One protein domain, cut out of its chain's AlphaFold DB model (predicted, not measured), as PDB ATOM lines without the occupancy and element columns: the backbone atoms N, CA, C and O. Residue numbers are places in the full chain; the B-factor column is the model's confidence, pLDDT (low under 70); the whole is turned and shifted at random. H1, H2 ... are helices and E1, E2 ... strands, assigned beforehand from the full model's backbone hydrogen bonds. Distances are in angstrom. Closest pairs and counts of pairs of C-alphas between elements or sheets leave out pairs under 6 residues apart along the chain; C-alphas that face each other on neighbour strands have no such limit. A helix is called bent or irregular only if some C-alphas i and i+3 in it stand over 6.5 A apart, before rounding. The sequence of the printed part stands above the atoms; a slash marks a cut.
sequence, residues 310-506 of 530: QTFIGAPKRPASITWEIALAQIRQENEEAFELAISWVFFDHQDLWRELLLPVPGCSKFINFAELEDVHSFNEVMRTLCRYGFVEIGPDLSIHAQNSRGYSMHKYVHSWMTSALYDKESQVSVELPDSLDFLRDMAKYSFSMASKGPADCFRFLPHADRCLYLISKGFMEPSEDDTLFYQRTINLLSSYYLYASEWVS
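What this domain is: This is residues 310 to 506 of the 530 residues of the protein "Str. FM013" of Penicillium camemberti FM 013 (UniProt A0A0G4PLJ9). Two groups of helices stand side by side along the longest axis. In one, H1, H4 and H6 pack at different angles on H2, with a tiny two-stranded sheet, E1 and E2, beside H4; in the other, H7, H8 and H9 make an up-and-down bundle, each helix running against the one before it in the chain. The last residue of H2, Phe 347, packs on H8 between the two groups, while the short H5 lies far out. The printed part has 197 residues, with nine named helices and two antiparallel strands in the order H1 H2 H3 H4 E1 H5 E2 H6 H7 H8 H9, and its class is mostly helix. The whole is compact and rounded, with a radius of gyration of the C-alphas of 16.8 A and spans of 47 by 42 by 31 A.

How they stand to each other: Start at the sheet, E1, residues 392 to 394, and E2, residues 408 to 410; they are antiparallel, at 147 degrees between their directions. Look there at N 393 and O 409, and at N 409 and O 393, each pair 2.8 A apart and within hydrogen-bond range. Next find H4, residues 376 to 388, whose closest C-alphas to E1 are those of Leu 386 and Val 392, 5.4 A apart. H2, residues 336 to 347, is the hub, touching four helices. With residues 337 to 342 it touches H4, about perpendicular at 78 degrees, closest at the C-alphas of Ala 338 and Val 382, 4.8 A apart. H1, residues 319 to 334, touches H2 with residues 328 to 332 alone, at a steep tilt of 47 degrees, opposite ways; the C-alphas of Arg 332 and Phe 339 come closest, 5.0 A apart. H6, residues 412 to 423, touches H2 about perpendicular at 89 degrees, with the C-alphas of Val 346 and Thr 419 closest at 5.5 A. H8, residues 455 to 473, touches H2 at Phe 347 alone, whose C-alpha is 6.6 A from that of Cys 468. H7, residues 436 to 450, and H8 are a hairpin at a shallow tilt of 24 degrees, closest at the C-alphas of Leu 440 and Cys 468, 6.9 A apart. H9, residues 481 to 506, touches H7, the same way, with the C-alphas of Ala 444 and Leu 494 closest at 5.4 A. H8 and H9, also a hairpin, only just touch, with 3 pairs of C-alphas within 8 A, the closest Cys 458 and Ala 501 at 6.6 A. H3, residues 355 to 358, is close to H4 and H7 but not clearly touching, with closest C-alphas at 7.3 A and 7.6 A. H5, residues 398 to 401, is close to H8 but not clearly touching; the C-alphas of His 401 and Ala 456 are 6.0 A apart. In H1, H4, H6 and H7 every O i to N i+4 pair is within hydrogen-bond range, against 6 of 8 in H2, 13 of 15 in H8 and 19 of 22 in H9; H3 and H5 are too short for such a pair.

Where its parts are: Find C-alpha 319 at (-12.274, 8.000, -3.359); from there H1 runs 22.9 A. H2 and H4 each measure 18.0 A, H6 16.4 A and H7 21.0 A. H8, 26.6 A, has a kink of 32 degrees near residue 462 and is only just irregular, with C-alphas 460 and 463 6.8 A apart. H9, 37.3 A, is irregular, with C-alphas 482 and 485 7.8 A apart, and ends at C-alpha 506, (-56.650, 16.169, 5.205).

The domain as a whole: The C-alphas of Gln 310 and Ser 506 are the two farthest apart, at 49.0 A. The printed part has no cut. The long links are H3 to H4, residues 359 to 375, and H6 to H7, residues 424 to 435. The mean pLDDT of the printed part is 76.3; 57 residues are under 70, among them 310 to 316, 361 to 373 and 423 to 432.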
ATOM      1  N   GLN A 310     -13.380  -0.647 -12.937       61.72
ATOM      2  CA  GLN A 310     -14.423  -0.020 -13.727       61.72
ATOM      3  C   GLN A 310     -15.493   0.221 -12.675       61.72
ATOM      4  O   GLN A 310     -16.025  -0.774 -12.196       61.72
ATOM      5  N   THR A 311     -15.627   1.463 -12.182       53.00
ATOM      6  CA  THR A 311     -16.531   1.834 -11.070       53.00
ATOM      7  C   THR A 311     -17.665   0.862 -10.991       53.00
ATOM      8  O   THR A 311     -18.296   0.702 -12.038       53.00
ATOM      9  N   PHE A 312     -17.870   0.222  -9.832       46.19
ATOM     10  CA  PHE A 312     -18.989  -0.680  -9.630       46.19
ATOM     11  C   PHE A 312     -20.214   0.102 -10.062       46.19
ATOM     12  O   PHE A 312     -20.680   1.017  -9.385       46.19
ATOM     13  N   ILE A 313     -20.598  -0.195 -11.291       51.91
ATOM     14  CA  ILE A 313     -21.711   0.355 -11.991       51.91
ATOM     15  C   ILE A 313     -21.769   1.907 -12.138       51.91
ATOM     16  O   ILE A 313     -22.318   2.605 -11.284       51.91
ATOM     17  N   GLY A 314     -21.295   2.442 -13.275       47.12
ATOM     18  CA  GLY A 314     -21.753   3.720 -13.875       47.12
ATOM     19  C   GLY A 314     -21.511   5.042 -13.136       47.12
ATOM     20  O   GLY A 314     -21.569   6.123 -13.727       47.12
ATOM     21  N   ALA A 315     -21.257   4.999 -11.831       52.84
ATOM     22  CA  ALA A 315     -21.103   6.163 -10.982       52.84
ATOM     23  C   ALA A 315     -19.721   6.806 -11.188       52.84
ATOM     24  O   ALA A 315     -18.747   6.111 -11.469       52.84
ATOM     25  N   PRO A 316     -19.569   8.130 -10.992       59.28
ATOM     26  CA  PRO A 316     -18.264   8.768 -11.093       59.28
ATOM     27  C   PRO A 316     -17.286   8.162 -10.086       59.28
ATOM     28  O   PRO A 316     -17.545   8.184  -8.879       59.28
ATOM     29  N   LYS A 317     -16.135   7.702 -10.579       74.81
ATOM     30  CA  LYS A 317     -15.064   7.148  -9.749       74.81
ATOM     31  C   LYS A 317     -14.575   8.188  -8.758       74.81
ATOM     32  O   LYS A 317     -14.007   9.211  -9.143       74.81
ATOM     33  N   ARG A 318     -14.825   7.950  -7.475       84.06
ATOM     34  CA  ARG A 318     -14.453   8.857  -6.386       84.06
ATOM     35  C   ARG A 318     -13.782   8.070  -5.271       84.06
ATOM     36  O   ARG A 318     -14.106   6.902  -5.082       84.06
ATOM     37  N   PRO A 319     -12.917   8.703  -4.462       89.25
ATOM     38  CA  PRO A 319     -12.274   8.000  -3.359       89.25
ATOM     39  C   PRO A 319     -13.252   7.280  -2.428       89.25
ATOM     40  O   PRO A 319     -13.002   6.143  -2.049       89.25
ATOM     41  N   ALA A 320     -14.399   7.906  -2.147       89.00
ATOM     42  CA  ALA A 320     -15.446   7.323  -1.317       89.00
ATOM     43  C   ALA A 320     -16.075   6.057  -1.925       89.00
ATOM     44  O   ALA A 320     -16.283   5.090  -1.198       89.00
ATOM     45  N   SER A 321     -16.338   6.033  -3.240       86.38
ATOM     46  CA  SER A 321     -16.952   4.859  -3.877       86.38
ATOM     47  C   SER A 321     -16.034   3.646  -3.780       86.38
ATOM     48  O   SER A 321     -16.484   2.585  -3.373       86.38
ATOM     49  N   ILE A 322     -14.730   3.827  -4.013       89.31
ATOM     50  CA  ILE A 322     -13.743   2.744  -3.882       89.31
ATOM     51  C   ILE A 322     -13.649   2.235  -2.439       89.31
ATOM     52  O   ILE A 322     -13.622   1.030  -2.210       89.31
ATOM     53  N   THR A 323     -13.659   3.124  -1.436       92.81
ATOM     54  CA  THR A 323     -13.658   2.674  -0.033       92.81
ATOM     55  C   THR A 323     -14.912   1.878   0.332       92.81
ATOM     56  O   THR A 323     -14.829   0.968   1.155       92.81
ATOM     57  N   TRP A 324     -16.059   2.190  -0.279       91.19
ATOM     58  CA  TRP A 324     -17.298   1.446  -0.063       91.19
ATOM     59  C   TRP A 324     -17.336   0.126  -0.819       91.19
ATOM     60  O   TRP A 324     -17.816  -0.839  -0.245       91.19
ATOM     61  N   GLU A 325     -16.798   0.051  -2.039       89.12
ATOM     62  CA  GLU A 325     -16.624  -1.213  -2.775       89.12
ATOM     63  C   GLU A 325     -15.800  -2.204  -1.940       89.12
ATOM     64  O   GLU A 325     -16.243  -3.322  -1.679       89.12
ATOM     65  N   ILE A 326     -14.661  -1.749  -1.405       92.00
ATOM     66  CA  ILE A 326     -13.796  -2.548  -0.524       92.00
ATOM     67  C   ILE A 326     -14.535  -2.986   0.746       92.00
ATOM     68  O   ILE A 326     -14.461  -4.150   1.148       92.00
ATOM     69  N   ALA A 327     -15.244  -2.063   1.399       92.75
ATOM     70  CA  ALA A 327     -15.996  -2.375   2.609       92.75
ATOM     71  C   ALA A 327     -17.153  -3.347   2.335       92.75
ATOM     72  O   ALA A 327     -17.355  -4.274   3.110       92.75
ATOM     73  N   LEU A 328     -17.872  -3.191   1.223       91.25
ATOM     74  CA  LEU A 328     -18.983  -4.056   0.840       91.25
ATOM     75  C   LEU A 328     -18.504  -5.475   0.503       91.25
ATOM     76  O   LEU A 328     -19.119  -6.445   0.942       91.25
ATOM     77  N   ALA A 329     -17.371  -5.605  -0.196       90.81
ATOM     78  CA  ALA A 329     -16.734  -6.897  -0.448       90.81
ATOM     79  C   ALA A 329     -16.350  -7.611   0.860       90.81
ATOM     80  O   ALA A 329     -16.524  -8.822   0.983       90.81
ATOM     81  N   GLN A 330     -15.878  -6.859   1.857       92.25
ATOM     82  CA  GLN A 330     -15.563  -7.397   3.178       92.25
ATOM     83  C   GLN A 330     -16.810  -7.768   3.984       92.25
ATOM     84  O   GLN A 330     -16.807  -8.810   4.634       92.25
ATOM     85  N   ILE A 331     -17.873  -6.956   3.926       92.75
ATOM     86  CA  ILE A 331     -19.159  -7.276   4.559       92.75
ATOM     87  C   ILE A 331     -19.667  -8.614   4.029       92.75
ATOM     88  O   ILE A 331     -20.015  -9.463   4.838       92.75
ATOM     89  N   ARG A 332     -19.630  -8.843   2.710       91.81
ATOM     90  CA  ARG A 332     -20.035 -10.121   2.104       91.81
ATOM     91  C   ARG A 332     -19.258 -11.309   2.670       91.81
ATOM     92  O   ARG A 332     -19.848 -12.305   3.058       91.81
ATOM     93  N   GLN A 333     -17.934 -11.184   2.764       91.12
ATOM     94  CA  GLN A 333     -17.086 -12.252   3.305       91.12
ATOM     95  C   GLN A 333     -17.351 -12.543   4.787       91.12
ATOM     96  O   GLN A 333     -17.171 -13.676   5.226       91.12
ATOM     97  N   GLU A 334     -17.715 -11.524   5.564       91.06
ATOM     98  CA  GLU A 334     -17.894 -11.638   7.011       91.06
ATOM     99  C   GLU A 334     -19.320 -12.038   7.413       91.06
ATOM    100  O   GLU A 334     -19.507 -12.817   8.345       91.06
ATOM    101  N   ASN A 335     -20.323 -11.489   6.733       91.44
ATOM    102  CA  ASN A 335     -21.735 -11.691   7.010       91.44
ATOM    103  C   ASN A 335     -22.543 -11.486   5.715       91.44
ATOM    104  O   ASN A 335     -22.886 -10.358   5.347       91.44
ATOM    105  N   GLU A 336     -22.857 -12.594   5.039       90.00
ATOM    106  CA  GLU A 336     -23.618 -12.583   3.783       90.00
ATOM    107  C   GLU A 336     -24.993 -11.920   3.961       90.00
ATOM    108  O   GLU A 336     -25.427 -11.156   3.111       90.00
ATOM    109  N   GLU A 337     -25.658 -12.112   5.100       88.69
ATOM    110  CA  GLU A 337     -26.985 -11.539   5.364       88.69
ATOM    111  C   GLU A 337     -26.938 -10.014   5.499       88.69
ATOM    112  O   GLU A 337     -27.841  -9.308   5.049       88.69
ATOM    113  N   ALA A 338     -25.865  -9.486   6.093       92.06
ATOM    114  CA  ALA A 338     -25.618  -8.054   6.142       92.06
ATOM    115  C   ALA A 338     -25.363  -7.490   4.746       92.06
ATOM    116  O   ALA A 338     -25.888  -6.424   4.418       92.06
ATOM    117  N   PHE A 339     -24.608  -8.205   3.914       91.38
ATOM    118  CA  PHE A 339     -24.416  -7.829   2.519       91.38
ATOM    119  C   PHE A 339     -25.752  -7.805   1.758       91.38
ATOM    120  O   PHE A 339     -26.086  -6.774   1.171       91.38
ATOM    121  N   GLU A 340     -26.546  -8.875   1.849       87.69
ATOM    122  CA  GLU A 340     -27.864  -8.998   1.216       87.69
ATOM    123  C   GLU A 340     -28.819  -7.883   1.665       87.69
ATOM    124  O   GLU A 340     -29.504  -7.262   0.847       87.69
ATOM    125  N   LEU A 341     -28.821  -7.541   2.959       90.25
ATOM    126  CA  LEU A 341     -29.603  -6.415   3.464       90.25
ATOM    127  C   LEU A 341     -29.103  -5.070   2.927       90.25
ATOM    128  O   LEU A 341     -29.922  -4.222   2.573       90.25
ATOM    129  N   ALA A 342     -27.787  -4.854   2.849       91.25
ATOM    130  CA  ALA A 342     -27.220  -3.605   2.346       91.25
ATOM    131  C   ALA A 342     -27.612  -3.344   0.886       91.25
ATOM    132  O   ALA A 342     -28.053  -2.236   0.572       91.25
ATOM    133  N   ILE A 343     -27.502  -4.357   0.017       88.06
ATOM    134  CA  ILE A 343     -27.891  -4.231  -1.395       88.06
ATOM    135  C   ILE A 343     -29.409  -4.107  -1.549       88.06
ATOM    136  O   ILE A 343     -29.872  -3.302  -2.352       88.06
ATOM    137  N   SER A 344     -30.193  -4.807  -0.726       87.38
ATOM    138  CA  SER A 344     -31.657  -4.738  -0.765       87.38
ATOM    139  C   SER A 344     -32.206  -3.414  -0.235       87.38
ATOM    140  O   SER A 344     -33.314  -3.009  -0.587       87.38
ATOM    141  N   TRP A 345     -31.434  -2.682   0.573       90.88
ATOM    142  CA  TRP A 345     -31.842  -1.378   1.099       90.88
ATOM    143  C   TRP A 345     -32.120  -0.353  -0.010       90.88
ATOM    144  O   TRP A 345     -32.837   0.619   0.218       90.88
ATOM    145  N   VAL A 346     -31.637  -0.551  -1.243       87.69
ATOM    146  CA  VAL A 346     -31.986   0.342  -2.363       87.69
ATOM    147  C   VAL A 346     -33.484   0.393  -2.648       87.69
ATOM    148  O   VAL A 346     -33.971   1.416  -3.139       87.69
ATOM    149  N   PHE A 347     -34.211  -0.672  -2.317       87.75
ATOM    150  CA  PHE A 347     -35.657  -0.763  -2.458       87.75
ATOM    151  C   PHE A 347     -36.411   0.035  -1.387       87.75
ATOM    152  O   PHE A 347     -37.527   0.502  -1.614       87.75
ATOM    153  N   PHE A 348     -35.772   0.264  -0.243       90.19
ATOM    154  CA  PHE A 348     -36.309   1.021   0.876       90.19
ATOM    155  C   PHE A 348     -35.829   2.472   0.859       90.19
ATOM    156  O   PHE A 348     -34.826   2.829   0.232       90.19
ATOM    157  N   ASP A 349     -36.546   3.329   1.583       89.62
ATOM    158  CA  ASP A 349     -36.006   4.624   1.957       89.62
ATOM    159  C   ASP A 349     -34.679   4.473   2.722       89.62
ATOM    160  O   ASP A 349     -34.453   3.503   3.452       89.62
ATOM    161  N   HIS A 350     -33.781   5.439   2.535       88.12
ATOM    162  CA  HIS A 350     -32.471   5.432   3.171       88.12
ATOM    163  C   HIS A 350     -32.533   5.683   4.690       88.12
ATOM    164  O   HIS A 350     -31.533   5.481   5.368       88.12
ATOM    165  N   GLN A 351     -33.654   6.145   5.242       87.06
ATOM    166  CA  GLN A 351     -33.859   6.350   6.676       87.06
ATOM    167  C   GLN A 351     -34.884   5.377   7.258       87.06
ATOM    168  O   GLN A 351     -35.716   4.828   6.548       87.06
ATOM    169  N   ASP A 352     -34.807   5.228   8.580       86.38
ATOM    170  CA  ASP A 352     -35.800   4.570   9.434       86.38
ATOM    171  C   ASP A 352     -36.241   3.169   8.979       86.38
ATOM    172  O   ASP A 352     -37.408   2.832   9.040       86.38
ATOM    173  N   LEU A 353     -35.317   2.300   8.577       89.88
ATOM    174  CA  LEU A 353     -35.616   0.887   8.355       89.88
ATOM    175  C   LEU A 353     -35.674   0.144   9.699       89.88
ATOM    176  O   LEU A 353     -34.681   0.103  10.428       89.88
ATOM    177  N   TRP A 354     -36.819  -0.447  10.042       89.12
ATOM    178  CA  TRP A 354     -37.010  -1.190  11.296       89.12
ATOM    179  C   TRP A 354     -37.253  -2.679  11.059       89.12
ATOM    180  O   TRP A 354     -37.652  -3.096   9.974       89.12
ATOM    181  N   ARG A 355     -37.043  -3.497  12.096       87.62
ATOM    182  CA  ARG A 355     -37.086  -4.962  11.983       87.62
ATOM    183  C   ARG A 355     -38.425  -5.469  11.462       87.62
ATOM    184  O   ARG A 355     -38.454  -6.266  10.537       87.62
ATOM    185  N   GLU A 356     -39.537  -4.995  12.025       85.44
ATOM    186  CA  GLU A 356     -40.880  -5.450  11.646       85.44
ATOM    187  C   GLU A 356     -41.238  -5.149  10.183       85.44
ATOM    188  O   GLU A 356     -42.149  -5.788   9.669       85.44
ATOM    189  N   LEU A 357     -40.554  -4.212   9.513       85.06
ATOM    190  CA  LEU A 357     -40.727  -3.952   8.079       85.06
ATOM    191  C   LEU A 357     -40.110  -5.057   7.208       85.06
ATOM    192  O   LEU A 357     -40.560  -5.275   6.090       85.06
ATOM    193  N   LEU A 358     -39.091  -5.750   7.724       83.50
ATOM    194  CA  LEU A 358     -38.384  -6.834   7.036       83.50
ATOM    195  C   LEU A 358     -39.019  -8.209   7.275       83.50
ATOM    196  O   LEU A 358     -38.613  -9.188   6.651       83.50
ATOM    197  N   LEU A 359     -39.963  -8.308   8.215       78.50
ATOM    198  CA  LEU A 359     -40.573  -9.584   8.571       78.50
ATOM    199  C   LEU A 359     -41.578 -10.032   7.499       78.50
ATOM    200  O   LEU A 359     -42.306  -9.196   6.956       78.50
ATOM    201  N   PRO A 360     -41.693 -11.349   7.241       70.06
ATOM    202  CA  PRO A 360     -42.653 -11.866   6.277       70.06
ATOM    203  C   PRO A 360     -44.090 -11.465   6.627       70.06
ATOM    204  O   PRO A 360     -44.554 -11.655   7.755       70.06
ATOM    205  N   VAL A 361     -44.835 -10.978   5.635       68.00
ATOM    206  CA  VAL A 361     -46.277 -10.754   5.780       68.00
ATOM    207  C   VAL A 361     -47.014 -12.073   5.489       68.00
ATOM    208  O   VAL A 361     -46.751 -12.699   4.458       68.00
ATOM    209  N   PRO A 362     -47.952 -12.531   6.347       64.75
ATOM    210  CA  PRO A 362     -48.680 -13.776   6.113       64.75
ATOM    211  C   PRO A 362     -49.320 -13.836   4.717       64.75
ATOM    212  O   PRO A 362     -50.106 -12.968   4.339       64.75
ATOM    213  N   GLY A 363     -48.994 -14.885   3.956       59.00
ATOM    214  CA  GLY A 363     -49.473 -15.081   2.584       59.00
ATOM    215  C   GLY A 363     -48.614 -14.432   1.491       59.00
ATOM    216  O   GLY A 363     -49.063 -14.383   0.347       59.00
ATOM    217  N   CYS A 364     -47.427 -13.907   1.806       55.44
ATOM    218  CA  CYS A 364     -46.378 -13.542   0.844       55.44
ATOM    219  C   CYS A 364     -45.307 -14.632   0.695       55.44
ATOM    220  O   CYS A 364     -45.085 -15.411   1.625       55.44
ATOM    221  N   SER A 365     -44.631 -14.663  -0.462       54.62
ATOM    222  CA  SER A 365     -43.284 -15.239  -0.559       54.62
ATOM    223  C   SER A 365     -42.334 -14.418   0.320       54.62
ATOM    224  O   SER A 365     -42.607 -13.262   0.620       54.62
ATOM    225  N   LYS A 366     -41.240 -15.016   0.797       56.25
ATOM    226  CA  LYS A 366     -40.225 -14.263   1.539       56.25
ATOM    227  C   LYS A 366     -39.505 -13.343   0.549       56.25
ATOM    228  O   LYS A 366     -38.711 -13.861  -0.228       56.25
ATOM    229  N   PHE A 367     -39.771 -12.031   0.578       55.31
ATOM    230  CA  PHE A 367     -39.069 -11.057  -0.269       55.31
ATOM    231  C   PHE A 367     -37.547 -11.192  -0.161       55.31
ATOM    232  O   PHE A 367     -36.839 -11.152  -1.162       55.31
ATOM    233  N   ILE A 368     -37.052 -11.428   1.053       58.88
ATOM    234  CA  ILE A 368     -35.672 -11.834   1.286       58.88
ATOM    235  C   ILE A 368     -35.703 -13.035   2.226       58.88
ATOM    236  O   ILE A 368     -36.490 -13.067   3.177       58.88
ATOM    237  N   ASN A 369     -34.875 -14.050   1.964       56.16
ATOM    238  CA  ASN A 369     -34.816 -15.280   2.759       56.16
ATOM    239  C   ASN A 369     -34.099 -15.068   4.105       56.16
ATOM    240  O   ASN A 369     -33.244 -15.841   4.515       56.16
ATOM    241  N   PHE A 370     -34.480 -14.013   4.813       63.78
ATOM    242  CA  PHE A 370     -34.021 -13.647   6.138       63.78
ATOM    243  C   PHE A 370     -34.725 -14.468   7.220       63.78
ATOM    244  O   PHE A 370     -35.262 -13.917   8.179       63.78
ATOM    245  N   ALA A 371     -34.764 -15.794   7.073       56.00
ATOM    246  CA  ALA A 371     -35.319 -16.664   8.111       56.00
ATOM    247  C   ALA A 371     -34.679 -16.389   9.488       56.00
ATOM    248  O   ALA A 371     -35.336 -16.555  10.511       56.00
ATOM    249  N   GLU A 372     -33.432 -15.911   9.500       59.00
ATOM    250  CA  GLU A 372     -32.693 -15.556  10.706       59.00
ATOM    251  C   GLU A 372     -33.016 -14.145  11.234       59.00
ATOM    252  O   GLU A 372     -33.013 -13.963  12.443       59.00
ATOM    253  N   LEU A 373     -33.419 -13.157  10.414       65.50
ATOM    254  CA  LEU A 373     -33.784 -11.813  10.926       65.50
ATOM    255  C   LEU A 373     -35.134 -11.775  11.668       65.50
ATOM    256  O   LEU A 373     -35.483 -10.753  12.273       65.50
ATOM    257  N   GLU A 374     -35.905 -12.869  11.641       70.69
ATOM    258  CA  GLU A 374     -37.038 -13.051  12.557       70.69
ATOM    259  C   GLU A 374     -36.559 -13.004  14.016       70.69
ATOM    260  O   GLU A 374     -37.202 -12.371  14.873       70.69
ATOM    261  N   ASP A 375     -35.393 -13.608  14.265       82.75
ATOM    262  CA  ASP A 375     -34.704 -13.567  15.539       82.75
ATOM    263  C   ASP A 375     -34.055 -12.196  15.785       82.75
ATOM    264  O   ASP A 375     -33.370 -11.600  14.949       82.75
ATOM    265  N   VAL A 376     -34.286 -11.675  16.989       85.31
ATOM    266  CA  VAL A 376     -33.811 -10.345  17.382       85.31
ATOM    267  C   VAL A 376     -32.286 -10.308  17.484       85.31
ATOM    268  O   VAL A 376     -31.686  -9.260  17.245       85.31
ATOM    269  N   HIS A 377     -31.642 -11.417  17.854       86.12
ATOM    270  CA  HIS A 377     -30.193 -11.464  17.993       86.12
ATOM    271  C   HIS A 377     -29.505 -11.436  16.625       86.12
ATOM    272  O   HIS A 377     -28.653 -10.568  16.424       86.12
ATOM    273  N   SER A 378     -29.936 -12.267  15.674       87.31
ATOM    274  CA  SER A 378     -29.416 -12.251  14.296       87.31
ATOM    275  C   SER A 378     -29.624 -10.897  13.612       87.31
ATOM    276  O   SER A 378     -28.684 -10.341  13.042       87.31
ATOM    277  N   PHE A 379     -30.803 -10.277  13.760       89.00
ATOM    278  CA  PHE A 379     -31.031  -8.919  13.247       89.00
ATOM    279  C   PHE A 379     -30.051  -7.890  13.825       89.00
ATOM    280  O   PHE A 379     -29.501  -7.059  13.097       89.00
ATOM    281  N   ASN A 380     -29.795  -7.955  15.131       90.19
ATOM    282  CA  ASN A 380     -28.832  -7.065  15.771       90.19
ATOM    283  C   ASN A 380     -27.389  -7.338  15.316       90.19
ATOM    284  O   ASN A 380     -26.607  -6.391  15.254       90.19
ATOM    285  N   GLU A 381     -27.023  -8.580  14.992       91.12
ATOM    286  CA  GLU A 381     -25.702  -8.931  14.449       91.12
ATOM    287  C   GLU A 381     -25.486  -8.349  13.049       91.12
ATOM    288  O   GLU A 381     -24.462  -7.714  12.775       91.12
ATOM    289  N   VAL A 382     -26.494  -8.477  12.185       92.81
ATOM    290  CA  VAL A 382     -26.495  -7.876  10.849       92.81
ATOM    291  C   VAL A 382     -26.365  -6.357  10.938       92.81
ATOM    292  O   VAL A 382     -25.458  -5.768  10.342       92.81
ATOM    293  N   MET A 383     -27.200  -5.706  11.753       92.94
ATOM    294  CA  MET A 383     -27.125  -4.256  11.939       92.94
ATOM    295  C   MET A 383     -25.793  -3.822  12.555       92.94
ATOM    296  O   MET A 383     -25.241  -2.799  12.144       92.94
ATOM    297  N   ARG A 384     -25.224  -4.596  13.491       92.19
ATOM    298  CA  ARG A 384     -23.899  -4.319  14.068       92.19
ATOM    299  C   ARG A 384     -22.806  -4.383  13.011       92.19
ATOM    300  O   ARG A 384     -21.953  -3.496  12.986       92.19
ATOM    301  N   THR A 385     -22.853  -5.376  12.125       93.94
ATOM    302  CA  THR A 385     -21.909  -5.507  11.010       93.94
ATOM    303  C   THR A 385     -21.969  -4.271  10.115       93.94
ATOM    304  O   THR A 385     -20.946  -3.621   9.895       93.94
ATOM    305  N   LEU A 386     -23.167  -3.881   9.673       94.19
ATOM    306  CA  LEU A 386     -23.356  -2.709   8.815       94.19
ATOM    307  C   LEU A 386     -22.949  -1.395   9.496       94.19
ATOM    308  O   LEU A 386     -22.337  -0.532   8.860       94.19
ATOM    309  N   CYS A 387     -23.231  -1.252  10.795       92.00
ATOM    310  CA  CYS A 387     -22.805  -0.095  11.582       92.00
ATOM    311  C   CYS A 387     -21.283  -0.017  11.715       92.00
ATOM    312  O   CYS A 387     -20.701   1.060  11.586       92.00
ATOM    313  N   ARG A 388     -20.618  -1.155  11.935       91.31
ATOM    314  CA  ARG A 388     -19.161  -1.224  12.093       91.31
ATOM    315  C   ARG A 388     -18.425  -0.744  10.840       91.31
ATOM    316  O   ARG A 388     -17.432  -0.038  10.975       91.31
ATOM    317  N   TYR A 389     -18.933  -1.059   9.647       92.12
ATOM    318  CA  TYR A 389     -18.384  -0.570   8.373       92.12
ATOM    319  C   TYR A 389     -18.927   0.804   7.943       92.12
ATOM    320  O   TYR A 389     -18.474   1.356   6.943       92.12
ATOM    321  N   GLY A 390     -19.859   1.394   8.698       88.50
ATOM    322  CA  GLY A 390     -20.356   2.753   8.457       88.50
ATOM    323  C   GLY A 390     -21.386   2.884   7.342       88.50
ATOM    324  O   GLY A 390     -21.648   3.995   6.884       88.50
ATOM    325  N   PHE A 391     -21.969   1.770   6.900       90.50
ATOM    326  CA  PHE A 391     -23.080   1.790   5.948       90.50
ATOM    327  C   PHE A 391     -24.366   2.264   6.620       90.50
ATOM    328  O   PHE A 391     -25.183   2.937   5.995       90.50
ATOM    329  N   VAL A 392     -24.526   1.920   7.898       91.12
ATOM    330  CA  VAL A 392     -25.755   2.116   8.660       91.12
ATOM    331  C   VAL A 392     -25.449   2.812   9.977       91.12
ATOM    332  O   VAL A 392     -24.406   2.604  10.587       91.12
ATOM    333  N   GLU A 393     -26.377   3.639  10.428       87.75
ATOM    334  CA  GLU A 393     -26.358   4.281  11.731       87.75
ATOM    335  C   GLU A 393     -27.705   4.065  12.415       87.75
ATOM    336  O   GLU A 393     -28.742   3.890  11.770       87.75
ATOM    337  N   ILE A 394     -27.702   4.062  13.743       83.56
ATOM    338  CA  ILE A 394     -28.945   3.927  14.494       83.56
ATOM    339  C   ILE A 394     -29.728   5.237  14.347       83.56
ATOM    340  O   ILE A 394     -29.232   6.302  14.716       83.56
ATOM    341  N   GLY A 395     -30.952   5.158  13.821       69.56
ATOM    342  CA  GLY A 395     -31.809   6.321  13.615       69.56
ATOM    343  C   GLY A 395     -32.300   6.942  14.932       69.56
ATOM    344  O   GLY A 395     -32.128   6.350  16.012       69.56
ATOM    345  N   PRO A 396     -32.925   8.134  14.875       62.38
ATOM    346  CA  PRO A 396     -33.619   8.698  16.027       62.38
ATOM    347  C   PRO A 396     -34.666   7.704  16.539       62.38
ATOM    348  O   PRO A 396     -35.270   6.963  15.764       62.38
ATOM    349  N   ASP A 397     -34.861   7.654  17.857       61.91
ATOM    350  CA  ASP A 397     -35.815   6.719  18.446       61.91
ATOM    351  C   ASP A 397     -37.261   7.191  18.229       61.91
ATOM    352  O   ASP A 397     -37.861   7.863  19.067       61.91
ATOM    353  N   LEU A 398     -37.808   6.851  17.062       61.34
ATOM    354  CA  LEU A 398     -39.206   7.089  16.701       61.34
ATOM    355  C   LEU A 398     -40.151   6.028  17.295       61.34
ATOM    356  O   LEU A 398     -41.368   6.154  17.157       61.34
ATOM    357  N   SER A 399     -39.623   4.998  17.976       55.53
ATOM    358  CA  SER A 399     -40.442   3.954  18.611       55.53
ATOM    359  C   SER A 399     -41.216   4.465  19.826       55.53
ATOM    360  O   SER A 399     -42.240   3.901  20.180       55.53
ATOM    361  N   ILE A 400     -40.819   5.596  20.415       53.12
ATOM    362  CA  ILE A 400     -41.532   6.199  21.556       53.12
ATOM    363  C   ILE A 400     -43.000   6.513  21.202       53.12
ATOM    364  O   ILE A 400     -43.870   6.502  22.072       53.12
ATOM    365  N   HIS A 401     -43.290   6.737  19.917       55.34
ATOM    366  CA  HIS A 401     -44.632   7.028  19.413       55.34
ATOM    367  C   HIS A 401     -45.218   5.909  18.534       55.34
ATOM    368  O   HIS A 401     -46.358   6.036  18.091       55.34
ATOM    369  N   ALA A 402     -44.479   4.822  18.283       59.66
ATOM    370  CA  ALA A 402     -44.868   3.733  17.382       59.66
ATOM    371  C   ALA A 402     -44.773   2.364  18.075       59.66
ATOM    372  O   ALA A 402     -43.987   2.167  18.989       59.66
ATOM    373  N   GLN A 403     -45.539   1.370  17.624       60.69
ATOM    374  CA  GLN A 403     -45.502   0.031  18.241       60.69
ATOM    375  C   GLN A 403     -44.326  -0.844  17.768       60.69
ATOM    376  O   GLN A 403     -44.198  -1.987  18.205       60.69
ATOM    377  N   ASN A 404     -43.487  -0.336  16.860       72.50
ATOM    378  CA  ASN A 404     -42.429  -1.105  16.200       72.50
ATOM    379  C   ASN A 404     -41.045  -0.785  16.778       72.50
ATOM    380  O   ASN A 404     -40.845   0.245  17.424       72.50
ATOM    381  N   SER A 405     -40.067  -1.636  16.472       81.62
ATOM    382  CA  SER A 405     -38.673  -1.448  16.872       81.62
ATOM    383  C   SER A 405     -38.064  -0.133  16.363       81.62
ATOM    384  O   SER A 405     -38.566   0.533  15.444       81.62
ATOM    385  N   ARG A 406     -36.949   0.247  16.993       83.50
ATOM    386  CA  ARG A 406     -36.134   1.393  16.586       83.50
ATOM    387  C   ARG A 406     -35.604   1.187  15.165       83.50
ATOM    388  O   ARG A 406     -35.122   0.107  14.835       83.50
ATOM    389  N   GLY A 407     -35.696   2.228  14.342       87.44
ATOM    390  CA  GLY A 407     -35.200   2.189  12.973       87.44
ATOM    391  C   GLY A 407     -33.713   2.506  12.848       87.44
ATOM    392  O   GLY A 407     -33.090   3.130  13.713       87.44
ATOM    393  N   TYR A 408     -33.163   2.095  11.716       91.25
ATOM    394  CA  TYR A 408     -31.790   2.313  11.288       91.25
ATOM    395  C   TYR A 408     -31.778   3.147  10.012       91.25
ATOM    396  O   TYR A 408     -32.733   3.142   9.244       91.25
ATOM    397  N   SER A 409     -30.714   3.904   9.783       90.50
ATOM    398  CA  SER A 409     -30.593   4.787   8.626       90.50
ATOM    399  C   SER A 409     -29.275   4.558   7.913       90.50
ATOM    400  O   SER A 409     -28.213   4.534   8.526       90.50
ATOM    401  N   MET A 410     -29.345   4.438   6.600       89.94
ATOM    402  CA  MET A 410     -28.210   4.443   5.704       89.94
ATOM    403  C   MET A 410     -27.886   5.875   5.276       89.94
ATOM    404  O   MET A 410     -28.767   6.686   4.957       89.94
ATOM    405  N   HIS A 411     -26.596   6.205   5.226       83.31
ATOM    406  CA  HIS A 411     -26.181   7.521   4.760       83.31
ATOM    407  C   HIS A 411     -26.643   7.731   3.307       83.31
ATOM    408  O   HIS A 411     -26.308   6.945   2.420       83.31
ATOM    409  N   LYS A 412     -27.367   8.828   3.036       80.44
ATOM    410  CA  LYS A 412     -27.979   9.127   1.721       80.44
ATOM    411  C   LYS A 412     -27.006   8.984   0.550       80.44
ATOM    412  O   LYS A 412     -27.399   8.586  -0.540       80.44
ATOM    413  N   TYR A 413     -25.731   9.322   0.757       80.44
ATOM    414  CA  TYR A 413     -24.722   9.206  -0.297       80.44
ATOM    415  C   TYR A 413     -24.338   7.751  -0.606       80.44
ATOM    416  O   TYR A 413     -24.144   7.431  -1.771       80.44
ATOM    417  N   VAL A 414     -24.288   6.885   0.411       85.25
ATOM    418  CA  VAL A 414     -24.048   5.442   0.244       85.25
ATOM    419  C   VAL A 414     -25.253   4.811  -0.450       85.25
ATOM    420  O   VAL A 414     -25.090   4.127  -1.452       85.25
ATOM    421  N   HIS A 415     -26.472   5.140  -0.001       87.31
ATOM    422  CA  HIS A 415     -27.721   4.680  -0.626       87.31
ATOM    423  C   HIS A 415     -27.847   5.123  -2.089       87.31
ATOM    424  O   HIS A 415     -28.171   4.319  -2.960       87.31
ATOM    425  N   SER A 416     -27.532   6.389  -2.385       81.25
ATOM    426  CA  SER A 416     -27.524   6.915  -3.754       81.25
ATOM    427  C   SER A 416     -26.467   6.242  -4.620       81.25
ATOM    428  O   SER A 416     -26.768   5.939  -5.769       81.25
ATOM    429  N   TRP A 417     -25.258   6.018  -4.092       83.00
ATOM    430  CA  TRP A 417     -24.219   5.277  -4.802       83.00
ATOM    431  C   TRP A 417     -24.697   3.861  -5.114       83.00
ATOM    432  O   TRP A 417     -24.716   3.519  -6.285       83.00
ATOM    433  N   MET A 418     -25.197   3.102  -4.134       83.25
ATOM    434  CA  MET A 418     -25.717   1.747  -4.369       83.25
ATOM    435  C   MET A 418     -26.913   1.718  -5.319       83.25
ATOM    436  O   MET A 418     -27.026   0.803  -6.116       83.25
ATOM    437  N   THR A 419     -27.792   2.723  -5.284       81.25
ATOM    438  CA  THR A 419     -28.928   2.809  -6.217       81.25
ATOM    439  C   THR A 419     -28.453   3.013  -7.647       81.25
ATOM    440  O   THR A 419     -28.854   2.269  -8.533       81.25
ATOM    441  N   SER A 420     -27.616   4.030  -7.883       76.75
ATOM    442  CA  SER A 420     -27.020   4.245  -9.205       76.75
ATOM    443  C   SER A 420     -26.264   3.006  -9.642       76.75
ATOM    444  O   SER A 420     -26.321   2.643 -10.810       76.75
ATOM    445  N   ALA A 421     -25.629   2.348  -8.672       71.25
ATOM    446  CA  ALA A 421     -24.862   1.168  -8.916       71.25
ATOM    447  C   ALA A 421     -25.757  -0.037  -9.289       71.25
ATOM    448  O   ALA A 421     -25.476  -0.801 -10.181       71.25
ATOM    449  N   LEU A 422     -26.910  -0.253  -8.687       71.94
ATOM    450  CA  LEU A 422     -27.671  -1.469  -9.003       71.94
ATOM    451  C   LEU A 422     -28.524  -1.362 -10.277       71.94
ATOM    452  O   LEU A 422     -28.992  -2.378 -10.783       71.94
ATOM    453  N   TYR A 423     -28.701  -0.152 -10.817       69.94
ATOM    454  CA  TYR A 423     -29.632   0.112 -11.921       69.94
ATOM    455  C   TYR A 423     -29.002   0.646 -13.212       69.94
ATOM    456  O   TYR A 423     -29.732   0.947 -14.161       69.94
ATOM    457  N   ASP A 424     -27.679   0.765 -13.298       66.06
ATOM    458  CA  ASP A 424     -27.051   1.056 -14.588       66.06
ATOM    459  C   ASP A 424     -27.086  -0.182 -15.490       66.06
ATOM    460  O   ASP A 424     -26.613  -1.268 -15.140       66.06
ATOM    461  N   LYS A 425     -27.593   0.019 -16.701       53.56
ATOM    462  CA  LYS A 425     -27.690  -1.016 -17.728       53.56
ATOM    463  C   LYS A 425     -26.337  -1.320 -18.380       53.56
ATOM    464  O   LYS A 425     -26.219  -2.347 -19.043       53.56
ATOM    465  N   GLU A 426     -25.334  -0.454 -18.212       51.91
ATOM    466  CA  GLU A 426     -23.971  -0.657 -18.726       51.91
ATOM    467  C   GLU A 426     -23.058  -1.413 -17.749       51.91
ATOM    468  O   GLU A 426     -21.931  -1.774 -18.099       51.91
ATOM    469  N   SER A 427     -23.538  -1.703 -16.537       52.03
ATOM    470  CA  SER A 427     -22.773  -2.494 -15.585       52.03
ATOM    471  C   SER A 427     -22.599  -3.942 -16.035       52.03
ATOM    472  O   SER A 427     -23.563  -4.653 -16.310       52.03
ATOM    473  N   GLN A 428     -21.352  -4.410 -16.012       44.84
ATOM    474  CA  GLN A 428     -20.998  -5.819 -16.198       44.84
ATOM    475  C   GLN A 428     -21.059  -6.640 -14.900       44.84
ATOM    476  O   GLN A 428     -20.742  -7.829 -14.916       44.84
ATOM    477  N   VAL A 429     -21.424  -6.031 -13.768       48.12
ATOM    478  CA  VAL A 429     -21.423  -6.710 -12.471       48.12
ATOM    479  C   VAL A 429     -22.812  -7.246 -12.139       48.12
ATOM    480  O   VAL A 429     -23.727  -6.487 -11.836       48.12
ATOM    481  N   SER A 430     -22.953  -8.572 -12.160       54.19
ATOM    482  CA  SER A 430     -24.154  -9.280 -11.720       54.19
ATOM    483  C   SER A 430     -24.152  -9.435 -10.197       54.19
ATOM    484  O   SER A 430     -23.681 -10.442  -9.665       54.19
ATOM    485  N   VAL A 431     -24.652  -8.434  -9.472       63.91
ATOM    486  CA  VAL A 431     -25.230  -8.704  -8.149       63.91
ATOM    487  C   VAL A 431     -26.675  -9.106  -8.380       63.91
ATOM    488  O   VAL A 431     -27.460  -8.313  -8.894       63.91
ATOM    489  N   GLU A 432     -27.001 -10.354  -8.053       67.69
ATOM    490  CA  GLU A 432     -28.383 -10.822  -8.061       67.69
ATOM    491  C   GLU A 432     -29.131 -10.089  -6.949       67.69
ATOM    492  O   GLU A 432     -28.894 -10.319  -5.768       67.69
ATOM    493  N   LEU A 433     -29.985  -9.144  -7.336       71.25
ATOM    494  CA  LEU A 433     -30.921  -8.535  -6.407       71.25
ATOM    495  C   LEU A 433     -32.124  -9.457  -6.195       71.25
ATOM    496  O   LEU A 433     -32.517 -10.170  -7.125       71.25
ATOM    497  N   PRO A 434     -32.770  -9.377  -5.019       70.75
ATOM    498  CA  PRO A 434     -34.100  -9.935  -4.837       70.75
ATOM    499  C   PRO A 434     -35.069  -9.446  -5.915       70.75
ATOM    500  O   PRO A 434     -34.960  -8.315  -6.405       70.75
ATOM    501  N   ASP A 435     -36.048 -10.285  -6.255       76.38
ATOM    502  CA  ASP A 435     -37.055  -9.939  -7.251       76.38
ATOM    503  C   ASP A 435     -37.828  -8.685  -6.808       76.38
ATOM    504  O   ASP A 435     -38.512  -8.646  -5.778       76.38
ATOM    505  N   SER A 436     -37.700  -7.626  -7.608       77.62
ATOM    506  CA  SER A 436     -38.300  -6.325  -7.325       77.62
ATOM    507  C   SER A 436     -39.838  -6.350  -7.294       77.62
ATOM    508  O   SER A 436     -40.455  -5.497  -6.652       77.62
ATOM    509  N   LEU A 437     -40.479  -7.331  -7.938       76.38
ATOM    510  CA  LEU A 437     -41.930  -7.524  -7.901       76.38
ATOM    511  C   LEU A 437     -42.373  -8.204  -6.606       76.38
ATOM    512  O   LEU A 437     -43.404  -7.818  -6.042       76.38
ATOM    513  N   ASP A 438     -41.590  -9.160  -6.104       76.69
ATOM    514  CA  ASP A 438     -41.803  -9.739  -4.776       76.69
ATOM    515  C   ASP A 438     -41.613  -8.677  -3.684       76.69
ATOM    516  O   ASP A 438     -42.409  -8.623  -2.744       76.69
ATOM    517  N   PHE A 439     -40.671  -7.740  -3.859       81.06
ATOM    518  CA  PHE A 439     -40.554  -6.585  -2.960       81.06
ATOM    519  C   PHE A 439     -41.837  -5.776  -2.895       81.06
ATOM    520  O   PHE A 439     -42.384  -5.481  -1.829       81.06
ATOM    521  N   LEU A 440     -42.295  -5.369  -4.077       80.31
ATOM    522  CA  LEU A 440     -43.404  -4.451  -4.209       80.31
ATOM    523  C   LEU A 440     -44.680  -5.082  -3.639       80.31
ATOM    524  O   LEU A 440     -45.481  -4.405  -2.991       80.31
ATOM    525  N   ARG A 441     -44.835  -6.396  -3.830       78.00
ATOM    526  CA  ARG A 441     -45.883  -7.223  -3.229       78.00
ATOM    527  C   ARG A 441     -45.845  -7.164  -1.706       78.00
ATOM    528  O   ARG A 441     -46.889  -6.913  -1.099       78.00
ATOM    529  N   ASP A 442     -44.685  -7.369  -1.097       79.19
ATOM    530  CA  ASP A 442     -44.533  -7.362   0.360       79.19
ATOM    531  C   ASP A 442     -44.838  -5.986   0.942       79.19
ATOM    532  O   ASP A 442     -45.646  -5.874   1.866       79.19
ATOM    533  N   MET A 443     -44.327  -4.925   0.318       82.69
ATOM    534  CA  MET A 443     -44.619  -3.546   0.712       82.69
ATOM    535  C   MET A 443     -46.106  -3.200   0.594       82.69
ATOM    536  O   MET A 443     -46.672  -2.554   1.480       82.69
ATOM    537  N   ALA A 444     -46.784  -3.657  -0.460       80.12
ATOM    538  CA  ALA A 444     -48.216  -3.432  -0.630       80.12
ATOM    539  C   ALA A 444     -49.077  -4.207   0.380       80.12
ATOM    540  O   ALA A 444     -50.118  -3.706   0.810       80.12
ATOM    541  N   LYS A 445     -48.680  -5.419   0.786       77.75
ATOM    542  CA  LYS A 445     -49.395  -6.142   1.853       77.75
ATOM    543  C   LYS A 445     -49.073  -5.575   3.231       77.75
ATOM    544  O   LYS A 445     -49.971  -5.489   4.072       77.75
ATOM    545  N   TYR A 446     -47.836  -5.129   3.447       80.44
ATOM    546  CA  TYR A 446     -47.448  -4.425   4.660       80.44
ATOM    547  C   TYR A 446     -48.302  -3.168   4.849       80.44
ATOM    548  O   TYR A 446     -48.922  -3.014   5.901       80.44
ATOM    549  N   SER A 447     -48.448  -2.332   3.815       77.81
ATOM    550  CA  SER A 447     -49.272  -1.114   3.870       77.81
ATOM    551  C   SER A 447     -50.731  -1.399   4.254       77.81
ATOM    552  O   SER A 447     -51.331  -0.662   5.037       77.81
ATOM    553  N   PHE A 448     -51.290  -2.523   3.797       73.44
ATOM    554  CA  PHE A 448     -52.631  -2.957   4.186       73.44
ATOM    555  C   PHE A 448     -52.721  -3.327   5.674       73.44
ATOM    556  O   PHE A 448     -53.685  -2.954   6.343       73.44
ATOM    557  N   SER A 449     -51.711  -4.015   6.216       72.69
ATOM    558  CA  SER A 449     -51.631  -4.303   7.658       72.69
ATOM    559  C   SER A 449     -51.493  -3.030   8.508       72.69
ATOM    560  O   SER A 449     -51.938  -2.986   9.655       72.69
ATOM    561  N   MET A 450     -50.930  -1.968   7.922       70.31
ATOM    562  CA  MET A 450     -50.737  -0.667   8.563       70.31
ATOM    563  C   MET A 450     -52.007   0.186   8.598       70.31
ATOM    564  O   MET A 450     -52.093   1.084   9.427       70.31
ATOM    565  N   ALA A 451     -53.026  -0.112   7.785       63.91
ATOM    566  CA  ALA A 451     -54.294   0.632   7.768       63.91
ATOM    567  C   ALA A 451     -55.097   0.543   9.087       63.91
ATOM    568  O   ALA A 451     -56.120   1.206   9.244       63.91
ATOM    569  N   SER A 452     -54.676  -0.303  10.034       64.31
ATOM    570  CA  SER A 452     -55.213  -0.357  11.400       64.31
ATOM    571  C   SER A 452     -54.301   0.262  12.465       64.31
ATOM    572  O   SER A 452     -54.643   0.194  13.645       64.31
ATOM    573  N   LYS A 453     -53.142   0.809  12.082       69.44
ATOM    574  CA  LYS A 453     -52.161   1.412  12.995       69.44
ATOM    575  C   LYS A 453     -52.306   2.939  13.062       69.44
ATOM    576  O   LYS A 453     -53.036   3.538  12.277       69.44
ATOM    577  N   GLY A 454     -51.654   3.558  14.048       67.69
ATOM    578  CA  GLY A 454     -51.774   4.994  14.324       67.69
ATOM    579  C   GLY A 454     -50.979   5.899  13.367       67.69
ATOM    580  O   GLY A 454     -50.219   5.409  12.526       67.69
ATOM    581  N   PRO A 455     -51.092   7.233  13.519       66.00
ATOM    582  CA  PRO A 455     -50.410   8.206  12.659       66.00
ATOM    583  C   PRO A 455     -48.884   8.048  12.629       66.00
ATOM    584  O   PRO A 455     -48.278   8.123  11.563       66.00
ATOM    585  N   ALA A 456     -48.256   7.763  13.774       67.81
ATOM    586  CA  ALA A 456     -46.805   7.585  13.875       67.81
ATOM    587  C   ALA A 456     -46.288   6.436  12.995       67.81
ATOM    588  O   ALA A 456     -45.313   6.597  12.267       67.81
ATOM    589  N   ASP A 457     -46.980   5.297  13.009       73.38
ATOM    590  CA  ASP A 457     -46.689   4.152  12.146       73.38
ATOM    591  C   ASP A 457     -46.817   4.521  10.659       73.38
ATOM    592  O   ASP A 457     -46.023   4.072   9.830       73.38
ATOM    593  N   CYS A 458     -47.776   5.388  10.319       72.56
ATOM    594  CA  CYS A 458     -47.939   5.850   8.948       72.56
ATOM    595  C   CYS A 458     -46.809   6.777   8.491       72.56
ATOM    596  O   CYS A 458     -46.281   6.609   7.392       72.56
ATOM    597  N   PHE A 459     -46.386   7.711   9.344       73.44
ATOM    598  CA  PHE A 459     -45.266   8.604   9.045       73.44
ATOM    599  C   PHE A 459     -43.951   7.857   8.822       73.44
ATOM    600  O   PHE A 459     -43.170   8.270   7.965       73.44
ATOM    601  N   ARG A 460     -43.725   6.750   9.542       80.75
ATOM    602  CA  ARG A 460     -42.542   5.896   9.353       80.75
ATOM    603  C   ARG A 460     -42.580   5.128   8.029       80.75
ATOM    604  O   ARG A 460     -41.563   5.017   7.359       80.75
ATOM    605  N   PHE A 461     -43.744   4.627   7.611       82.56
ATOM    606  CA  PHE A 461     -43.856   3.802   6.399       82.56
ATOM    607  C   PHE A 461     -43.895   4.596   5.084       82.56
ATOM    608  O   PHE A 461     -43.362   4.131   4.074       82.56
ATOM    609  N   LEU A 462     -44.504   5.786   5.075       78.56
ATOM    610  CA  LEU A 462     -44.683   6.593   3.859       78.56
ATOM    611  C   LEU A 462     -43.394   6.810   3.040       78.56
ATOM    612  O   LEU A 462     -43.458   6.604   1.828       78.56
ATOM    613  N   PRO A 463     -42.226   7.144   3.629       81.25
ATOM    614  CA  PRO A 463     -40.981   7.281   2.869       81.25
ATOM    615  C   PRO A 463     -40.589   6.013   2.093       81.25
ATOM    616  O   PRO A 463     -40.152   6.098   0.944       81.25
ATOM    617  N   HIS A 464     -40.797   4.824   2.668       86.38
ATOM    618  CA  HIS A 464     -40.506   3.559   1.982       86.38
ATOM    619  C   HIS A 464     -41.489   3.296   0.832       86.38
ATOM    620  O   HIS A 464     -41.091   2.806  -0.226       86.38
ATOM    621  N   ALA A 465     -42.764   3.663   0.992       83.31
ATOM    622  CA  ALA A 465     -43.740   3.600  -0.093       83.31
ATOM    623  C   ALA A 465     -43.421   4.607  -1.216       83.31
ATOM    624  O   ALA A 465     -43.543   4.276  -2.394       83.31
ATOM    625  N   ASP A 466     -42.989   5.823  -0.866       79.81
ATOM    626  CA  ASP A 466     -42.545   6.861  -1.810       79.81
ATOM    627  C   ASP A 466     -41.362   6.354  -2.637       79.81
ATOM    628  O   ASP A 466     -41.315   6.528  -3.857       79.81
ATOM    629  N   ARG A 467     -40.432   5.650  -1.985       85.50
ATOM    630  CA  ARG A 467     -39.309   5.012  -2.662       85.50
ATOM    631  C   ARG A 467     -39.755   3.963  -3.682       85.50
ATOM    632  O   ARG A 467     -39.219   3.959  -4.787       85.50
ATOM    633  N   CYS A 468     -40.735   3.120  -3.354       84.25
ATOM    634  CA  CYS A 468     -41.280   2.140  -4.302       84.25
ATOM    635  C   CYS A 468     -41.829   2.832  -5.557       84.25
ATOM    636  O   CYS A 468     -41.489   2.457  -6.676       84.25
ATOM    637  N   LEU A 469     -42.633   3.886  -5.375       79.31
ATOM    638  CA  LEU A 469     -43.193   4.664  -6.484       79.31
ATOM    639  C   LEU A 469     -42.100   5.330  -7.327       79.31
ATOM    640  O   LEU A 469     -42.171   5.307  -8.554       79.31
ATOM    641  N   TYR A 470     -41.062   5.864  -6.679       79.19
ATOM    642  CA  TYR A 470     -39.896   6.404  -7.370       79.19
ATOM    643  C   TYR A 470     -39.234   5.343  -8.258       79.19
ATOM    644  O   TYR A 470     -39.021   5.598  -9.441       79.19
ATOM    645  N   LEU A 471     -38.960   4.145  -7.737       81.50
ATOM    646  CA  LEU A 471     -38.320   3.077  -8.512       81.50
ATOM    647  C   LEU A 471     -39.203   2.610  -9.682       81.50
ATOM    648  O   LEU A 471     -38.708   2.473 -10.801       81.50
ATOM    649  N   ILE A 472     -40.515   2.474  -9.470       80.06
ATOM    650  CA  ILE A 472     -41.489   2.196 -10.539       80.06
ATOM    651  C   ILE A 472     -41.391   3.241 -11.653       80.06
ATOM    652  O   ILE A 472     -41.264   2.897 -12.824       80.06
ATOM    653  N   SER A 473     -41.396   4.525 -11.295       77.00
ATOM    654  CA  SER A 473     -41.378   5.615 -12.275       77.00
ATOM    655  C   SER A 473     -40.110   5.692 -13.115       77.00
ATOM    656  O   SER A 473     -40.133   6.202 -14.232       77.00
ATOM    657  N   LYS A 474     -38.998   5.184 -12.574       76.25
ATOM    658  CA  LYS A 474     -37.714   5.101 -13.268       76.25
ATOM    659  C   LYS A 474     -37.592   3.853 -14.145       76.25
ATOM    660  O   LYS A 474     -36.563   3.686 -14.792       76.25
ATOM    661  N   GLY A 475     -38.616   2.996 -14.183       78.38
ATOM    662  CA  GLY A 475     -38.571   1.719 -14.899       78.38
ATOM    663  C   GLY A 475     -37.660   0.693 -14.218       78.38
ATOM    664  O   GLY A 475     -37.159  -0.223 -14.857       78.38
ATOM    665  N   PHE A 476     -37.402   0.858 -12.919       78.50
ATOM    666  CA  PHE A 476     -36.541  -0.030 -12.132       78.50
ATOM    667  C   PHE A 476     -37.302  -1.210 -11.504       78.50
ATOM    668  O   PHE A 476     -36.692  -2.071 -10.878       78.50
ATOM    669  N   MET A 477     -38.630  -1.239 -11.662       78.62
ATOM    670  CA  MET A 477     -39.539  -2.284 -11.178       78.62
ATOM    671  C   MET A 477     -40.599  -2.590 -12.247       78.62
ATOM    672  O   MET A 477     -41.791  -2.370 -12.021       78.62
ATOM    673  N   GLU A 478     -40.178  -2.985 -13.450       73.31
ATOM    674  CA  GLU A 478     -41.106  -3.318 -14.540       73.31
ATOM    675  C   GLU A 478     -41.649  -4.750 -14.389       73.31
ATOM    676  O   GLU A 478     -40.882  -5.665 -14.081       73.31
ATOM    677  N   PRO A 479     -42.964  -4.974 -14.586       69.38
ATOM    678  CA  PRO A 479     -43.535  -6.313 -14.536       69.38
ATOM    679  C   PRO A 479     -43.157  -7.133 -15.772       69.38
ATOM    680  O   PRO A 479     -43.027  -6.597 -16.874       69.38
ATOM    681  N   SER A 480     -43.072  -8.455 -15.605       68.81
ATOM    682  CA  SER A 480     -43.133  -9.377 -16.741       68.81
ATOM    683  C   SER A 480     -44.518  -9.308 -17.413       68.81
ATOM    684  O   SER A 480     -45.491  -8.859 -16.795       68.81
ATOM    685  N   GLU A 481     -44.645  -9.763 -18.669       67.06
ATOM    686  CA  GLU A 481     -45.951  -9.796 -19.358       67.06
ATOM    687  C   GLU A 481     -47.010 -10.558 -18.536       67.06
ATOM    688  O   GLU A 481     -48.154 -10.101 -18.423       67.06
ATOM    689  N   ASP A 482     -46.599 -11.641 -17.870       69.62
ATOM    690  CA  ASP A 482     -47.453 -12.504 -17.049       69.62
ATOM    691  C   ASP A 482     -47.887 -11.849 -15.717       69.62
ATOM    692  O   ASP A 482     -48.951 -12.172 -15.180       69.62
ATOM    693  N   ASP A 483     -47.133 -10.865 -15.214       72.31
ATOM    694  CA  ASP A 483     -47.378 -10.214 -13.919       72.31
ATOM    695  C   ASP A 483     -48.192  -8.916 -14.009       72.31
ATOM    696  O   ASP A 483     -48.538  -8.319 -12.986       72.31
ATOM    697  N   THR A 484     -48.561  -8.462 -15.210       74.56
ATOM    698  CA  THR A 484     -49.166  -7.132 -15.437       74.56
ATOM    699  C   THR A 484     -50.408  -6.860 -14.571       74.56
ATOM    700  O   THR A 484     -50.534  -5.803 -13.946       74.56
ATOM    701  N   LEU A 485     -51.346  -7.813 -14.493       73.31
ATOM    702  CA  LEU A 485     -52.567  -7.665 -13.685       73.31
ATOM    703  C   LEU A 485     -52.249  -7.633 -12.180       73.31
ATOM    704  O   LEU A 485     -52.890  -6.916 -11.406       73.31
ATOM    705  N   PHE A 486     -51.263  -8.426 -11.763       69.50
ATOM    706  CA  PHE A 486     -50.803  -8.503 -10.382       69.50
ATOM    707  C   PHE A 486     -50.114  -7.196  -9.957       69.50
ATOM    708  O   PHE A 486     -50.412  -6.627  -8.901       69.50
ATOM    709  N   TYR A 487     -49.266  -6.662 -10.828       75.88
ATOM    710  CA  TYR A 487     -48.584  -5.388 -10.669       75.88
ATOM    711  C   TYR A 487     -49.567  -4.222 -10.485       75.88
ATOM    712  O   TYR A 487     -49.464  -3.461  -9.520       75.88
ATOM    713  N   GLN A 488     -50.611  -4.147 -11.320       76.00
ATOM    714  CA  GLN A 488     -51.671  -3.138 -11.186       76.00
ATOM    715  C   GLN A 488     -52.385  -3.201  -9.828       76.00
ATOM    716  O   GLN A 488     -52.649  -2.169  -9.210       76.00
ATOM    717  N   ARG A 489     -52.690  -4.406  -9.324       74.12
ATOM    718  CA  ARG A 489     -53.303  -4.574  -7.991       74.12
ATOM    719  C   ARG A 489     -52.391  -4.065  -6.878       74.12
ATOM    720  O   ARG A 489     -52.875  -3.441  -5.937       74.12
ATOM    721  N   THR A 490     -51.094  -4.306  -7.005       74.38
ATOM    722  CA  THR A 490     -50.078  -3.906  -6.028       74.38
ATOM    723  C   THR A 490     -49.941  -2.382  -5.960       74.38
ATOM    724  O   THR A 490     -49.998  -1.800  -4.875       74.38
ATOM    725  N   ILE A 491     -49.912  -1.706  -7.114       76.00
ATOM    726  CA  ILE A 491     -49.948  -0.236  -7.191       76.00
ATOM    727  C   ILE A 491     -51.246   0.325  -6.597       76.00
ATOM    728  O   ILE A 491     -51.213   1.307  -5.854       76.00
ATOM    729  N   ASN A 492     -52.392  -0.303  -6.871       76.81
ATOM    730  CA  ASN A 492     -53.677   0.123  -6.310       76.81
ATOM    731  C   ASN A 492     -53.709   0.013  -4.779       76.81
ATOM    732  O   ASN A 492     -54.300   0.869  -4.118       76.81
ATOM    733  N   LEU A 493     -53.071  -1.006  -4.202       73.19
ATOM    734  CA  LEU A 493     -52.947  -1.155  -2.751       73.19
ATOM    735  C   LEU A 493     -52.085  -0.050  -2.138       73.19
ATOM    736  O   LEU A 493     -52.525   0.598  -1.188       73.19
ATOM    737  N   LEU A 494     -50.907   0.217  -2.708       76.44
ATOM    738  CA  LEU A 494     -50.062   1.334  -2.275       76.44
ATOM    739  C   LEU A 494     -50.808   2.671  -2.396       76.44
ATOM    740  O   LEU A 494     -50.825   3.451  -1.450       76.44
ATOM    741  N   SER A 495     -51.517   2.900  -3.502       73.81
ATOM    742  CA  SER A 495     -52.324   4.111  -3.718       73.81
ATOM    743  C   SER A 495     -53.470   4.247  -2.707       73.81
ATOM    744  O   SER A 495     -53.743   5.336  -2.210       73.81
ATOM    745  N   SER A 496     -54.120   3.135  -2.351       70.88
ATOM    746  CA  SER A 496     -55.168   3.113  -1.321       70.88
ATOM    747  C   SER A 496     -54.612   3.472   0.055       70.88
ATOM    748  O   SER A 496     -55.276   4.159   0.828       70.88
ATOM    749  N   TYR A 497     -53.379   3.053   0.345       74.62
ATOM    750  CA  TYR A 497     -52.681   3.467   1.553       74.62
ATOM    751  C   TYR A 497     -52.373   4.968   1.550       74.62
ATOM    752  O   TYR A 497     -52.558   5.607   2.577       74.62
ATOM    753  N   TYR A 498     -51.999   5.566   0.413       72.62
ATOM    754  CA  TYR A 498     -51.855   7.025   0.316       72.62
ATOM    755  C   TYR A 498     -53.160   7.769   0.576       72.62
ATOM    756  O   TYR A 498     -53.124   8.810   1.217       72.62
ATOM    757  N   LEU A 499     -54.301   7.252   0.109       70.44
ATOM    758  CA  LEU A 499     -55.612   7.835   0.418       70.44
ATOM    759  C   LEU A 499     -55.931   7.735   1.915       70.44
ATOM    760  O   LEU A 499     -56.368   8.704   2.519       70.44
ATOM    761  N   TYR A 500     -55.654   6.590   2.536       69.00
ATOM    762  CA  TYR A 500     -55.809   6.436   3.982       69.00
ATOM    763  C   TYR A 500     -54.869   7.367   4.763       69.00
ATOM    764  O   TYR A 500     -55.280   8.061   5.687       69.00
ATOM    765  N   ALA A 501     -53.599   7.432   4.364       67.38
ATOM    766  CA  ALA A 501     -52.615   8.340   4.930       67.38
ATOM    767  C   ALA A 501     -53.024   9.807   4.730       67.38
ATOM    768  O   ALA A 501     -52.828  10.631   5.621       67.38
ATOM    769  N   SER A 502     -53.625  10.142   3.586       64.81
ATOM    770  CA  SER A 502     -54.070  11.497   3.293       64.81
ATOM    771  C   SER A 502     -55.297  11.902   4.096       64.81
ATOM    772  O   SER A 502     -55.456  13.094   4.313       64.81
ATOM    773  N   GLU A 503     -56.120  10.981   4.607       60.44
ATOM    774  CA  GLU A 503     -57.182  11.312   5.569       60.44
ATOM    775  C   GLU A 503     -56.597  11.884   6.869       60.44
ATOM    776  O   GLU A 503     -57.137  12.851   7.408       60.44
ATOM    777  N   TRP A 504     -55.440  11.392   7.319       58.09
ATOM    778  CA  TRP A 504     -54.693  11.994   8.433       58.09
ATOM    779  C   TRP A 504     -54.108  13.361   8.063       58.09
ATOM    780  O   TRP A 504     -54.107  14.281   8.872       58.09
ATOM    781  N   VAL A 505     -53.677  13.530   6.809       48.03
ATOM    782  CA  VAL A 505     -53.165  14.813   6.291       48.03
ATOM    783  C   VAL A 505     -54.288  15.813   5.957       48.03
ATOM    784  O   VAL A 505     -54.017  17.006   5.892       48.03
ATOM    785  N   SER A 506     -55.534  15.364   5.744       40.59
ATOM    786  CA  SER A 506     -56.650  16.169   5.205       40.59
ATOM    787  C   SER A 506     -57.790  16.412   6.192       40.59
ATOM    788  O   SER A 506     -58.478  17.418   6.058       40.59
TER     789      SER A 506